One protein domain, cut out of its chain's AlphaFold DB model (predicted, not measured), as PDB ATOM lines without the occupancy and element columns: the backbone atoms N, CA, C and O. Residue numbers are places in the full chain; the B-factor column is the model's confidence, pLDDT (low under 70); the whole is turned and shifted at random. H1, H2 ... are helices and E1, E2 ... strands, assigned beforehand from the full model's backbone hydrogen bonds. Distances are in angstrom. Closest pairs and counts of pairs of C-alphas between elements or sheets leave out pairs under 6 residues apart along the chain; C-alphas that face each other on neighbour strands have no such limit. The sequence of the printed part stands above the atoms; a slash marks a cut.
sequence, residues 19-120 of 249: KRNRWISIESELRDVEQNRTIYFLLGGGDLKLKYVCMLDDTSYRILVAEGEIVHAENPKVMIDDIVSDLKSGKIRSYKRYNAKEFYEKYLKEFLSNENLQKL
ATOM      1  N   LYS A  19     -14.323  13.022  31.347       49.00
ATOM      2  CA  LYS A  19     -14.829  14.345  31.758       49.00
ATOM      3  C   LYS A  19     -16.318  14.533  31.442       49.00
ATOM      4  O   LYS A  19     -16.916  15.460  31.980       49.00
ATOM      5  N   ARG A  20     -16.926  13.683  30.599       53.66
ATOM      6  CA  ARG A  20     -18.354  13.768  30.235       53.66
ATOM      7  C   ARG A  20     -19.298  13.158  31.268       53.66
ATOM      8  O   ARG A  20     -20.468  13.522  31.259       53.66
ATOM      9  N   ASN A  21     -18.814  12.285  32.149       63.62
ATOM     10  CA  ASN A  21     -19.679  11.579  33.101       63.62
ATOM     11  C   ASN A  21     -19.832  12.303  34.443       63.62
ATOM     12  O   ASN A  21     -20.497  11.783  35.334       63.62
ATOM     13  N   ARG A  22     -19.230  13.491  34.590       78.62
ATOM     14  CA  ARG A  22     -19.326  14.284  35.814       78.62
ATOM     15  C   ARG A  22     -20.590  15.120  35.827       78.62
ATOM     16  O   ARG A  22     -20.811  15.938  34.928       78.62
ATOM     17  N   TRP A  23     -21.386  14.946  36.869       83.75
ATOM     18  CA  TRP A  23     -22.627  15.673  37.045       83.75
ATOM     19  C   TRP A  23     -22.802  16.167  38.474       83.75
ATOM     20  O   TRP A  23     -22.234  15.630  39.421       83.75
ATOM     21  N   ILE A  24     -23.608  17.214  38.587       85.06
ATOM     22  CA  ILE A  24     -24.036  17.817  39.844       85.06
ATOM     23  C   ILE A  24     -25.552  17.967  39.821       85.06
ATOM     24  O   ILE A  24     -26.140  18.247  38.773       85.06
ATOM     25  N   SER A  25     -26.188  17.754  40.960       85.38
ATOM     26  CA  SER A  25     -27.599  18.027  41.185       85.38
ATOM     27  C   SER A  25     -27.771  18.812  42.475       85.38
ATOM     28  O   SER A  25     -26.974  18.662  43.396       85.38
ATOM     29  N   ILE A  26     -28.792  19.661  42.518       87.88
ATOM     30  CA  ILE A  26     -29.186  20.384  43.726       87.88
ATOM     31  C   ILE A  26     -30.232  19.526  44.434       87.88
ATOM     32  O   ILE A  26     -31.319  19.334  43.893       87.88
ATOM     33  N   GLU A  27     -29.906  19.028  45.621       86.38
ATOM     34  CA  GLU A  27     -30.792  18.193  46.448       86.38
ATOM     35  C   GLU A  27     -31.666  19.016  47.405       86.38
ATOM     36  O   GLU A  27     -32.533  18.470  48.083       86.38
ATOM     37  N   SER A  28     -31.460  20.334  47.455       80.69
ATOM     38  CA  SER A  28     -32.335  21.251  48.188       80.69
ATOM     39  C   SER A  28     -33.538  21.676  47.349       80.69
ATOM     40  O   SER A  28     -33.402  22.020  46.168       80.69
ATOM     41  N   GLU A  29     -34.710  21.765  47.972       84.00
ATOM     42  CA  GLU A  29     -35.848  22.467  47.386       84.00
ATOM     43  C   GLU A  29     -35.639  23.986  47.431       84.00
ATOM     44  O   GLU A  29     -34.994  24.515  48.334       84.00
ATOM     45  N   LEU A  30     -36.236  24.715  46.480       82.94
ATOM     46  CA  LEU A  30     -36.150  26.180  46.430       82.94
ATOM     47  C   LEU A  30     -36.552  26.832  47.764       82.94
ATOM     48  O   LEU A  30     -35.850  27.725  48.231       82.94
ATOM     49  N   ARG A  31     -37.639  26.362  48.393       78.44
ATOM     50  CA  ARG A  31     -38.127  26.923  49.665       78.44
ATOM     51  C   ARG A  31     -37.069  26.825  50.761       78.44
ATOM     52  O   ARG A  31     -36.867  27.785  51.501       78.44
ATOM     53  N   ASP A  32     -36.365  25.702  50.820       75.31
ATOM     54  CA  ASP A  32     -35.335  25.458  51.826       75.31
ATOM     55  C   ASP A  32     -34.088  26.302  51.562       75.31
ATOM     56  O   ASP A  32     -33.494  26.836  52.499       75.31
ATOM     57  N   VAL A  33     -33.713  26.486  50.291       78.62
ATOM     58  CA  VAL A  33     -32.599  27.372  49.922       78.62
ATOM     59  C   VAL A  33     -32.922  28.828  50.267       78.62
ATOM     60  O   VAL A  33     -32.051  29.547  50.752       78.62
ATOM     61  N   GLU A  34     -34.159  29.278  50.054       79.69
ATOM     62  CA  GLU A  34     -34.574  30.643  50.396       79.69
ATOM     63  C   GLU A  34     -34.568  30.898  51.903       79.69
ATOM     64  O   GLU A  34     -34.087  31.941  52.342       79.69
ATOM     65  N   GLN A  35     -35.088  29.953  52.687       75.81
ATOM     66  CA  GLN A  35     -35.242  30.111  54.133       75.81
ATOM     67  C   GLN A  35     -33.933  29.893  54.889       75.81
ATOM     68  O   GLN A  35     -33.590  30.672  55.774       75.81
ATOM     69  N   ASN A  36     -33.197  28.843  54.530       74.12
ATOM     70  CA  ASN A  36     -32.040  28.382  55.295       74.12
ATOM     71  C   ASN A  36     -30.714  28.760  54.639       74.12
ATOM     72  O   ASN A  36     -29.659  28.432  55.182       74.12
ATOM     73  N   ARG A  37     -30.751  29.377  53.446       80.00
ATOM     74  CA  ARG A  37     -29.564  29.784  52.672       80.00
ATOM     75  C   ARG A  37     -28.534  28.652  52.574       80.00
ATOM     76  O   ARG A  37     -27.326  28.871  52.634       80.00
ATOM     77  N   THR A  38     -29.048  27.425  52.463       79.00
ATOM     78  CA  THR A  38     -28.285  26.177  52.477       79.00
ATOM     79  C   THR A  38     -28.626  25.354  51.245       79.00
ATOM     80  O   THR A  38     -29.793  25.077  50.969       79.00
ATOM     81  N   ILE A  39     -27.597  24.956  50.504       82.56
ATOM     82  CA  ILE A  39     -27.706  24.217  49.250       82.56
ATOM     83  C   ILE A  39     -26.939  22.910  49.390       82.56
ATOM     84  O   ILE A  39     -25.716  22.916  49.541       82.56
ATOM     85  N   TYR A  40     -27.658  21.795  49.312       82.19
ATOM     86  CA  TYR A  40     -27.091  20.458  49.244       82.19
ATOM     87  C   TYR A  40     -26.873  20.063  47.792       82.19
ATOM     88  O   TYR A  40     -27.732  20.290  46.933       82.19
ATOM     89  N   PHE A  41     -25.726  19.449  47.527       83.31
ATOM     90  CA  PHE A  41     -25.368  18.963  46.207       83.31
ATOM     91  C   PHE A  41     -25.211  17.447  46.222       83.31
ATOM     92  O   PHE A  41     -24.542  16.885  47.088       83.31
ATOM     93  N   LEU A  42     -25.779  16.790  45.215       78.31
ATOM     94  CA  LEU A  42     -25.434  15.420  44.866       78.31
ATOM     95  C   LEU A  42     -24.483  15.447  43.678       78.31
ATOM     96  O   LEU A  42     -24.775  16.037  42.637       78.31
ATOM     97  N   LEU A  43     -23.341  14.793  43.836       78.19
ATOM     98  CA  LEU A  43     -22.293  14.735  42.830       78.19
ATOM     99  C   LEU A  43     -22.142  13.306  42.332       78.19
ATOM    100  O   LEU A  43     -22.206  12.357  43.112       78.19
ATOM    101  N   GLY A  44     -21.881  13.148  41.039       67.19
ATOM    102  CA  GLY A  44     -21.512  11.856  40.480       67.19
ATOM    103  C   GLY A  44     -20.402  11.979  39.452       67.19
ATOM    104  O   GLY A  44     -20.416  12.873  38.609       67.19
ATOM    105  N   GLY A  45     -19.459  11.039  39.521       60.16
ATOM    106  CA  GLY A  45     -18.276  10.978  38.667       60.16
ATOM    107  C   GLY A  45     -17.097  11.804  39.199       60.16
ATOM    108  O   GLY A  45     -17.162  13.031  39.241       60.16
ATOM    109  N   GLY A  46     -15.989  11.116  39.505       53.72
ATOM    110  CA  GLY A  46     -14.671  11.686  39.829       53.72
ATOM    111  C   GLY A  46     -14.600  12.590  41.069       53.72
ATOM    112  O   GLY A  46     -15.553  12.678  41.836       53.72
ATOM    113  N   ASP A  47     -13.460  13.279  41.214       55.28
ATOM    114  CA  ASP A  47     -12.970  14.038  42.389       55.28
ATOM    115  C   ASP A  47     -13.768  15.303  42.775       55.28
ATOM    116  O   ASP A  47     -13.223  16.272  43.306       55.28
ATOM    117  N   LEU A  48     -15.070  15.350  42.493       59.28
ATOM    118  CA  LEU A  48     -15.921  16.418  43.002       59.28
ATOM    119  C   LEU A  48     -16.137  16.178  44.498       59.28
ATOM    120  O   LEU A  48     -16.795  15.222  44.900       59.28
ATOM    121  N   LYS A  49     -15.572  17.056  45.323       65.31
ATOM    122  CA  LYS A  49     -15.654  16.942  46.780       65.31
ATOM    123  C   LYS A  49     -16.787  17.794  47.392       65.31
ATOM    124  O   LYS A  49     -17.070  17.657  48.566       65.31
ATOM    125  N   LEU A  50     -17.498  18.647  46.656       69.06
ATOM    126  CA  LEU A  50     -18.488  19.580  47.235       69.06
ATOM    127  C   LEU A  50     -19.802  18.915  47.718       69.06
ATOM    128  O   LEU A  50     -20.630  18.528  46.903       69.06
ATOM    129  N   LYS A  51     -20.065  18.864  49.029       70.81
ATOM    130  CA  LYS A  51     -21.301  18.272  49.587       70.81
ATOM    131  C   LYS A  51     -22.419  19.292  49.818       70.81
ATOM    132  O   LYS A  51     -23.559  19.053  49.428       70.81
ATOM    133  N   TYR A  52     -22.118  20.426  50.448       73.19
ATOM    134  CA  TYR A  52     -23.096  21.498  50.647       73.19
ATOM    135  C   TYR A  52     -22.427  22.861  50.835       73.19
ATOM    136  O   TYR A  52     -21.252  22.943  51.195       73.19
ATOM    137  N   VAL A  53     -23.207  23.923  50.631       75.12
ATOM    138  CA  VAL A  53     -22.850  25.303  50.986       75.12
ATOM    139  C   VAL A  53     -23.951  25.888  51.862       75.12
ATOM    140  O   VAL A  53     -25.125  25.760  51.530       75.12
ATOM    141  N   CYS A  54     -23.586  26.513  52.977       71.25
ATOM    142  CA  CYS A  54     -24.512  27.114  53.936       71.25
ATOM    143  C   CYS A  54     -24.022  28.504  54.343       71.25
ATOM    144  O   CYS A  54     -22.886  28.640  54.796       71.25
ATOM    145  N   MET A  55     -24.882  29.513  54.218       70.81
ATOM    146  CA  MET A  55     -24.659  30.843  54.786       70.81
ATOM    147  C   MET A  55     -25.041  30.823  56.273       70.81
ATOM    148  O   MET A  55     -26.176  30.491  56.609       70.81
ATOM    149  N   LEU A  56     -24.099  31.147  57.163       63.94
ATOM    150  CA  LEU A  56     -24.342  31.213  58.609       63.94
ATOM    151  C   LEU A  56     -24.876  32.589  59.022       63.94
ATOM    152  O   LEU A  56     -25.772  32.678  59.859       63.94
ATOM    153  N   ASP A  57     -24.338  33.644  58.415       59.84
ATOM    154  CA  ASP A  57     -24.799  35.027  58.521       59.84
ATOM    155  C   ASP A  57     -24.398  35.802  57.245       59.84
ATOM    156  O   ASP A  57     -23.913  35.216  56.277       59.84
ATOM    157  N   ASP A  58     -24.634  37.116  57.201       60.66
ATOM    158  CA  ASP A  58     -24.338  37.942  56.021       60.66
ATOM    159  C   ASP A  58     -22.845  38.006  55.640       60.66
ATOM    160  O   ASP A  58     -22.527  38.464  54.541       60.66
ATOM    161  N   THR A  59     -21.936  37.561  56.511       53.53
ATOM    162  CA  THR A  59     -20.482  37.629  56.313       53.53
ATOM    163  C   THR A  59     -19.774  36.280  56.461       53.53
ATOM    164  O   THR A  59     -18.632  36.148  56.023       53.53
ATOM    165  N   SER A  60     -20.426  35.263  57.025       58.25
ATOM    166  CA  SER A  60     -19.830  33.973  57.356       58.25
ATOM    167  C   SER A  60     -20.625  32.796  56.799       58.25
ATOM    168  O   SER A  60     -21.847  32.816  56.631       58.25
ATOM    169  N   TYR A  61     -19.906  31.727  56.469       63.53
ATOM    170  CA  TYR A  61     -20.480  30.553  55.823       63.53
ATOM    171  C   TYR A  61     -19.620  29.315  56.025       63.53
ATOM    172  O   TYR A  61     -18.464  29.389  56.452       63.53
ATOM    173  N   ARG A  62     -20.208  28.167  55.687       62.34
ATOM    174  CA  ARG A  62     -19.548  26.865  55.685       62.34
ATOM    175  C   ARG A  62     -19.771  26.165  54.358       62.34
ATOM    176  O   ARG A  62     -20.909  25.954  53.939       62.34
ATOM    177  N   ILE A  63     -18.671  25.768  53.736       64.62
ATOM    178  CA  ILE A  63     -18.658  24.786  52.655       64.62
ATOM    179  C   ILE A  63     -18.226  23.473  53.270       64.62
ATOM    180  O   ILE A  63     -17.188  23.461  53.918       64.62
ATOM    181  N   LEU A  64     -18.953  22.385  53.038       64.19
ATOM    182  CA  LEU A  64     -18.392  21.063  53.287       64.19
ATOM    183  C   LEU A  64     -17.866  20.490  51.978       64.19
ATOM    184  O   LEU A  64     -18.641  20.232  51.049       64.19
ATOM    185  N   VAL A  65     -16.555  20.284  51.927       61.94
ATOM    186  CA  VAL A  65     -15.855  19.646  50.814       61.94
ATOM    187  C   VAL A  65     -15.269  18.324  51.337       61.94
ATOM    188  O   VAL A  65     -14.503  18.307  52.284       61.94
ATOM    189  N   ALA A  66     -15.702  17.189  50.792       53.53
ATOM    190  CA  ALA A  66     -15.420  15.831  51.257       53.53
ATOM    191  C   ALA A  66     -15.729  15.638  52.756       53.53
ATOM    192  O   ALA A  66     -16.442  16.431  53.368       53.53
ATOM    193  N   GLU A  67     -15.358  14.501  53.341       44.50
ATOM    194  CA  GLU A  67     -15.548  14.279  54.778       44.50
ATOM    195  C   GLU A  67     -14.645  15.208  55.594       44.50
ATOM    196  O   GLU A  67     -13.483  14.909  55.829       44.50
ATOM    197  N   GLY A  68     -15.213  16.329  56.045       41.62
ATOM    198  CA  GLY A  68     -14.678  17.113  57.157       41.62
ATOM    199  C   GLY A  68     -14.016  18.446  56.811       41.62
ATOM    200  O   GLY A  68     -13.753  19.201  57.743       41.62
ATOM    201  N   GLU A  69     -13.790  18.797  55.540       48.62
ATOM    202  CA  GLU A  69     -13.152  20.085  55.226       48.62
ATOM    203  C   GLU A  69     -14.182  21.214  55.190       48.62
ATOM    204  O   GLU A  69     -15.114  21.209  54.377       48.62
ATOM    205  N   ILE A  70     -13.986  22.195  56.075       52.00
ATOM    206  CA  ILE A  70     -14.709  23.463  56.063       52.00
ATOM    207  C   ILE A  70     -13.843  24.497  55.356       52.00
ATOM    208  O   ILE A  70     -12.808  24.903  55.875       52.00
ATOM    209  N   VAL A  71     -14.282  24.942  54.182       57.44
ATOM    210  CA  VAL A  71     -13.583  25.988  53.429       57.44
ATOM    211  C   VAL A  71     -14.281  27.331  53.642       57.44
ATOM    212  O   VAL A  71     -15.502  27.439  53.493       57.44
ATOM    213  N   HIS A  72     -13.492  28.350  53.988       53.09
ATOM    214  CA  HIS A  72     -13.892  29.755  53.987       53.09
ATOM    215  C   HIS A  72     -13.426  30.393  52.671       53.09
ATOM    216  O   HIS A  72     -12.367  30.055  52.145       53.09
ATOM    217  N   ALA A  73     -14.216  31.291  52.111       54.19
ATOM    218  CA  ALA A  73     -13.862  32.079  50.931       54.19
ATOM    219  C   ALA A  73     -14.544  33.459  51.068       54.19
ATOM    220  O   ALA A  73     -15.105  33.773  52.118       54.19
ATOM    221  N   GLU A  74     -14.505  34.291  50.038       50.91
ATOM    222  CA  GLU A  74     -15.087  35.628  50.101       50.91
ATOM    223  C   GLU A  74     -16.445  35.668  49.380       50.91
ATOM    224  O   GLU A  74     -16.570  35.286  48.221       50.91
ATOM    225  N   ASN A  75     -17.477  36.147  50.084       63.34
ATOM    226  CA  ASN A  75     -18.789  36.536  49.543       63.34
ATOM    227  C   ASN A  75     -19.616  35.448  48.790       63.34
ATOM    228  O   ASN A  75     -19.970  35.619  47.621       63.34
ATOM    229  N   PRO A  76     -20.060  34.365  49.465       66.44
ATOM    230  CA  PRO A  76     -20.954  33.334  48.902       66.44
ATOM    231  C   PRO A  76     -22.360  33.844  48.586       66.44
ATOM    232  O   PRO A  76     -23.146  33.134  47.957       66.44
ATOM    233  N   LYS A  77     -22.726  35.025  49.094       75.06
ATOM    234  CA  LYS A  77     -24.091  35.547  49.027       75.06
ATOM    235  C   LYS A  77     -24.537  35.703  47.580       75.06
ATOM    236  O   LYS A  77     -25.612  35.228  47.236       75.06
ATOM    237  N   VAL A  78     -23.657  36.250  46.739       79.00
ATOM    238  CA  VAL A  78     -23.883  36.400  45.295       79.00
ATOM    239  C   VAL A  78     -24.128  35.039  44.638       79.00
ATOM    240  O   VAL A  78     -25.129  34.866  43.953       79.00
ATOM    241  N   MET A  79     -23.296  34.036  44.939       81.50
ATOM    242  CA  MET A  79     -23.477  32.674  44.422       81.50
ATOM    243  C   MET A  79     -24.839  32.080  44.816       81.50
ATOM    244  O   MET A  79     -25.538  31.511  43.976       81.50
ATOM    245  N   ILE A  80     -25.213  32.165  46.096       83.38
ATOM    246  CA  ILE A  80     -26.491  31.626  46.585       83.38
ATOM    247  C   ILE A  80     -27.658  32.373  45.934       83.38
ATOM    248  O   ILE A  80     -28.620  31.736  45.506       83.38
ATOM    249  N   ASP A  81     -27.569  33.698  45.818       87.12
ATOM    250  CA  ASP A  81     -28.594  34.529  45.186       87.12
ATOM    251  C   ASP A  81     -28.773  34.198  43.701       87.12
ATOM    252  O   ASP A  81     -29.910  34.073  43.239       87.12
ATOM    253  N   ASP A  82     -27.683  33.953  42.973       88.75
ATOM    254  CA  ASP A  82     -27.727  33.531  41.572       88.75
ATOM    255  C   ASP A  82     -28.391  32.160  41.407       88.75
ATOM    256  O   ASP A  82     -29.229  31.969  40.518       88.75
ATOM    257  N   ILE A  83     -28.076  31.205  42.289       88.31
ATOM    258  CA  ILE A  83     -28.715  29.882  42.289       88.31
ATOM    259  C   ILE A  83     -30.210  30.008  42.621       88.31
ATOM    260  O   ILE A  83     -31.040  29.409  41.934       88.31
ATOM    261  N   VAL A  84     -30.581  30.809  43.623       88.94
ATOM    262  CA  VAL A  84     -31.987  31.062  43.987       88.94
ATOM    263  C   VAL A  84     -32.743  31.716  42.831       88.94
ATOM    264  O   VAL A  84     -33.847  31.286  42.493       88.94
ATOM    265  N   SER A  85     -32.160  32.729  42.195       91.94
ATOM    266  CA  SER A  85     -32.748  33.432  41.051       91.94
ATOM    267  C   SER A  85     -32.983  32.493  39.861       91.94
ATOM    268  O   SER A  85     -34.062  32.471  39.251       91.94
ATOM    269  N   ASP A  86     -32.007  31.639  39.555       93.56
ATOM    270  CA  ASP A  86     -32.122  30.685  38.457       93.56
ATOM    271  C   ASP A  86     -33.062  29.504  38.780       93.56
ATOM    272  O   ASP A  86     -33.693  28.971  37.862       93.56
ATOM    273  N   LEU A  87     -33.226  29.129  40.058       88.75
ATOM    274  CA  LEU A  87     -34.265  28.193  40.512       88.75
ATOM    275  C   LEU A  87     -35.668  28.808  40.378       88.75
ATOM    276  O   LEU A  87     -36.567  28.161  39.843       88.75
ATOM    277  N   LYS A  88     -35.853  30.069  40.794       91.06
ATOM    278  CA  LYS A  88     -37.130  30.803  40.666       91.06
ATOM    279  C   LYS A  88     -37.579  30.946  39.222       91.06
ATOM    280  O   LYS A  88     -38.751  30.757  38.910       91.06
ATOM    281  N   SER A  89     -36.643  31.278  38.338       93.50
ATOM    282  CA  SER A  89     -36.922  31.412  36.904       93.50
ATOM    283  C   SER A  89     -37.056  30.066  36.183       93.50
ATOM    284  O   SER A  89     -37.403  30.035  35.003       93.50
ATOM    285  N   GLY A  90     -36.776  28.945  36.859       89.75
ATOM    286  CA  GLY A  90     -36.844  27.600  36.287       89.75
ATOM    287  C   GLY A  90     -35.737  27.280  35.277       89.75
ATOM    288  O   GLY A  90     -35.799  26.228  34.630       89.75
ATOM    289  N   LYS A  91     -34.726  28.153  35.136       91.75
ATOM    290  CA  LYS A  91     -33.523  27.903  34.320       91.75
ATOM    291  C   LYS A  91     -32.751  26.698  34.848       91.75
ATOM    292  O   LYS A  91     -32.235  25.899  34.066       91.75
ATOM    293  N   ILE A  92     -32.718  26.557  36.170       91.94
ATOM    294  CA  ILE A  92     -32.323  25.336  36.865       91.94
ATOM    295  C   ILE A  92     -33.487  24.849  37.738       91.94
ATOM    296  O   ILE A  92     -34.480  25.534  37.955       91.94
ATOM    297  N   ARG A  93     -33.387  23.601  38.169       90.06
ATOM    298  CA  ARG A  93     -34.373  22.808  38.904       90.06
ATOM    299  C   ARG A  93     -33.640  21.893  39.878       90.06
ATOM    300  O   ARG A  93     -32.610  21.322  39.496       90.06
ATOM    301  N   SER A  94     -34.203  21.728  41.070       87.19
ATOM    302  CA  SER A  94     -33.791  20.710  42.042       87.19
ATOM    303  C   SER A  94     -33.904  19.305  41.443       87.19
ATOM    304  O   SER A  94     -34.710  19.075  40.535       87.19
ATOM    305  N   TYR A  95     -33.056  18.385  41.903       86.12
ATOM    306  CA  TYR A  95     -33.006  16.965  41.516       86.12
ATOM    307  C   TYR A  95     -32.716  16.688  40.030       86.12
ATOM    308  O   TYR A  95     -32.680  15.542  39.578       86.12
ATOM    309  N   LYS A  96     -32.473  17.732  39.232       90.25
ATOM    310  CA  LYS A  96     -32.013  17.601  37.850       90.25
ATOM    311  C   LYS A  96     -30.492  17.513  37.826       90.25
ATOM    312  O   LYS A  96     -29.805  18.243  38.539       90.25
ATOM    313  N   ARG A  97     -29.961  16.624  36.986       89.56
ATOM    314  CA  ARG A  97     -28.519  16.495  36.756       89.56
ATOM    315  C   ARG A  97     -28.047  17.537  35.743       89.56
ATOM    316  O   ARG A  97     -28.632  17.668  34.667       89.56
ATOM    317  N   TYR A  98     -26.964  18.225  36.076       86.75
ATOM    318  CA  TYR A  98     -26.274  19.193  35.225       86.75
ATOM    319  C   TYR A  98     -24.864  18.724  34.921       86.75
ATOM    320  O   TYR A  98     -24.272  17.966  35.690       86.75
ATOM    321  N   ASN A  99     -24.299  19.216  33.821       87.31
ATOM    322  CA  ASN A  99     -22.878  19.055  33.567       87.31
ATOM    323  C   ASN A  99     -22.081  19.776  34.665       87.31
ATOM    324  O   ASN A  99     -22.228  20.983  34.848       87.31
ATOM    325  N   ALA A 100     -21.229  19.043  35.382       81.00
ATOM    326  CA  ALA A 100     -20.513  19.608  36.524       81.00
ATOM    327  C   ALA A 100     -19.550  20.741  36.133       81.00
ATOM    328  O   ALA A 100     -19.392  21.694  36.889       81.00
ATOM    329  N   LYS A 101     -18.928  20.669  34.947       80.31
ATOM    330  CA  LYS A 101     -17.985  21.694  34.479       80.31
ATOM    331  C   LYS A 101     -18.697  23.015  34.201       80.31
ATOM    332  O   LYS A 101     -18.236  24.055  34.650       80.31
ATOM    333  N   GLU A 102     -19.810  22.960  33.476       85.31
ATOM    334  CA  GLU A 102     -20.609  24.148  33.153       85.31
ATOM    335  C   GLU A 102     -21.219  24.766  34.412       85.31
ATOM    336  O   GLU A 102     -21.190  25.983  34.583       85.31
ATOM    337  N   PHE A 103     -21.717  23.925  35.324       85.94
ATOM    338  CA  PHE A 103     -22.263  24.387  36.597       85.94
ATOM    339  C   PHE A 103     -21.191  25.073  37.451       85.94
ATOM    340  O   PHE A 103     -21.425  26.155  37.984       85.94
ATOM    341  N   TYR A 104     -19.999  24.476  37.538       79.81
ATOM    342  CA  TYR A 104     -18.867  25.074  38.235       79.81
ATOM    343  C   TYR A 104     -18.489  26.421  37.624       79.81
ATOM    344  O   TYR A 104     -18.420  27.412  38.338       79.81
ATOM    345  N   GLU A 105     -18.286  26.476  36.304       82.38
ATOM    346  CA  GLU A 105     -17.874  27.701  35.610       82.38
ATOM    347  C   GLU A 105     -18.859  28.852  35.810       82.38
ATOM    348  O   GLU A 105     -18.432  30.003  35.852       82.38
ATOM    349  N   LYS A 106     -20.148  28.530  35.949       85.94
ATOM    350  CA  LYS A 106     -21.213  29.512  36.111       85.94
ATOM    351  C   LYS A 106     -21.415  29.974  37.553       85.94
ATOM    352  O   LYS A 106     -21.573  31.165  37.761       85.94
ATOM    353  N   TYR A 107     -21.454  29.052  38.516       84.25
ATOM    354  CA  TYR A 107     -21.843  29.385  39.893       84.25
ATOM    355  C   TYR A 107     -20.678  29.308  40.876       84.25
ATOM    356  O   TYR A 107     -20.587  30.107  41.793       84.25
ATOM    357  N   LEU A 108     -19.773  28.344  40.708       77.44
ATOM    358  CA  LEU A 108     -18.800  27.993  41.747       77.44
ATOM    359  C   LEU A 108     -17.379  28.496  41.454       77.44
ATOM    360  O   LEU A 108     -16.507  28.396  42.309       77.44
ATOM    361  N   LYS A 109     -17.111  29.007  40.249       74.31
ATOM    362  CA  LYS A 109     -15.755  29.327  39.781       74.31
ATOM    363  C   LYS A 109     -15.083  30.431  40.585       74.31
ATOM    364  O   LYS A 109     -13.899  30.316  40.887       74.31
ATOM    365  N   GLU A 110     -15.821  31.491  40.888       67.12
ATOM    366  CA  GLU A 110     -15.316  32.606  41.696       67.12
ATOM    367  C   GLU A 110     -15.109  32.157  43.148       67.12
ATOM    368  O   GLU A 110     -14.120  32.513  43.779       67.12
ATOM    369  N   PHE A 111     -15.972  31.250  43.607       62.34
ATOM    370  CA  PHE A 111     -16.021  30.719  44.963       62.34
ATOM    371  C   PHE A 111     -14.925  29.699  45.300       62.34
ATOM    372  O   PHE A 111     -14.487  29.598  46.442       62.34
ATOM    373  N   LEU A 112     -14.483  28.926  44.309       63.62
ATOM    374  CA  LEU A 112     -13.497  27.852  44.470       63.62
ATOM    375  C   LEU A 112     -12.143  28.200  43.834       63.62
ATOM    376  O   LEU A 112     -11.337  27.315  43.557       63.62
ATOM    377  N   SER A 113     -11.879  29.481  43.575       53.09
ATOM    378  CA  SER A 113     -10.692  29.925  42.848       53.09
ATOM    379  C   SER A 113      -9.368  29.580  43.577       53.09
ATOM    380  O   SER A 113      -9.005  30.137  44.603       53.09
ATOM    381  N   ASN A 114      -8.666  28.602  42.991       43.44
ATOM    382  CA  ASN A 114      -7.265  28.152  43.080       43.44
ATOM    383  C   ASN A 114      -6.514  27.995  44.420       43.44
ATOM    384  O   ASN A 114      -5.814  26.991  44.528       43.44
ATOM    385  N   GLU A 115      -6.615  28.856  45.434       42.66
ATOM    386  CA  GLU A 115      -5.889  28.610  46.707       42.66
ATOM    387  C   GLU A 115      -6.521  27.465  47.513       42.66
ATOM    388  O   GLU A 115      -5.822  26.628  48.086       42.66
ATOM    389  N   ASN A 116      -7.849  27.357  47.461       44.97
ATOM    390  CA  ASN A 116      -8.590  26.268  48.097       44.97
ATOM    391  C   ASN A 116      -8.595  24.980  47.254       44.97
ATOM    392  O   ASN A 116      -8.724  23.892  47.806       44.97
ATOM    393  N   LEU A 117      -8.414  25.084  45.928       38.97
ATOM    394  CA  LEU A 117      -8.317  23.932  45.021       38.97
ATOM    395  C   LEU A 117      -6.930  23.275  45.039       38.97
ATOM    396  O   LEU A 117      -6.852  22.054  44.965       38.97
ATOM    397  N   GLN A 118      -5.847  24.047  45.199       36.28
ATOM    398  CA  GLN A 118      -4.500  23.477  45.327       36.28
ATOM    399  C   GLN A 118      -4.346  22.646  46.608       36.28
ATOM    400  O   GLN A 118      -3.721  21.595  46.557       36.28
ATOM    401  N   LYS A 119      -4.997  23.033  47.715       41.09
ATOM    402  CA  LYS A 119      -5.111  22.190  48.925       41.09
ATOM    403  C   LYS A 119      -6.044  20.985  48.741       41.09
ATOM    404  O   LYS A 119      -5.910  19.987  49.435       41.09
ATOM    405  N   LEU A 120      -6.968  21.059  47.785       36.62
ATOM    406  CA  LEU A 120      -7.904  19.981  47.451       36.62
ATOM    407  C   LEU A 120      -7.280  18.890  46.565       36.62
ATOM    408  O   LEU A 120      -7.702  17.731  46.646       36.62
TER     409      LEU A 120
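This is residues 19 to 120 of the 249 residues of an uncharacterized protein of Wolbachia pipientis subsp. Culex pipiens (strain wPip) (UniProt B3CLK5). A twisted, five-stranded antiparallel sheet has helices H2 and H3 packed over one face, with H2 crossing the strands and H3 near the E1 edge. The short helix H1 sits at one end of the strands toward the opposite face, and the small last helix H4 lies off the sheet, near the E5 edge. The printed part has 102 residues with four named helices and five named strands, in the order E1 H1 E2 E3 E4 E5 H2 H3 H4. The sheet's order is E1 E2 E3 E4 E5, and the class is mixed, helices and strands. The whole is compact, with a radius of gyration of the C-alphas of 12.8 A and spans of 34 by 33 by 22 A.

The sheet holds E1, residues 23 to 26, E2, residues 38 to 44, E3, residues 50 to 55, E4, residues 61 to 65, and E5, residues 69 to 71. E2 to E5 form a meander, each strand the antiparallel neighbour of the one before. Within hydrogen-bond range are N 25 and O 42 of E1 and E2, 2.8 A, N 39 and O 53 of E2 and E3, 2.8 A, N 51 and O 64 of E3 and E4, 2.8 A, and N 65 and O 69 of E4 and E5, 3.0 A. E2 is staggered: residues 38 to 40 pair with E3 and 41 to 44 with E1. H2, residues 76 to 88, is on the sheet at a height of 9.0 A, across the strands at 78 degrees to E2 on the local plane. H1, residues 30 to 36, is on the opposite face from H2. With residues 84 to 88 alone H2 touches H1 at a shallow tilt of 30 degrees, opposite ways; their closest C-alphas are Leu 30 and Leu 87, 6.5 A. With residues 79 to 83 alone H2 touches H3, residues 100 to 108, at a steep tilt of 63 degrees; their closest C-alphas are Met 79 and Tyr 107, 5.8 A. H4, residues 115 to 120, is not on the sheet; its closest C-alpha to E5 is Asn 116, 7.3 A from that of Val 71. In H1, H2 and H3 every O i to N i+4 pair is within hydrogen-bond range; in H4, 1 of 2.

E1 begins at C-alpha 23, (-22.627, 15.673, 37.045). E2 is 19.9 A from first to last C-alpha, E3 14.9 A, E4 12.9 A and H2 18.3 A. H4 ends at C-alpha 120, (-7.904, 19.981, 47.451).

The C-alphas farthest apart, Arg 20 and Asp 57, are 36.0 A apart. The printed part has no cut. The link from H2 to H3 is long, and residues 98 to 99 in it pair antiparallel with 23 to 24. The mean pLDDT of the printed part is 71.6; it is under 70 in residues 19 to 21, 44 to 50, 56 to 76 and 110 to 120.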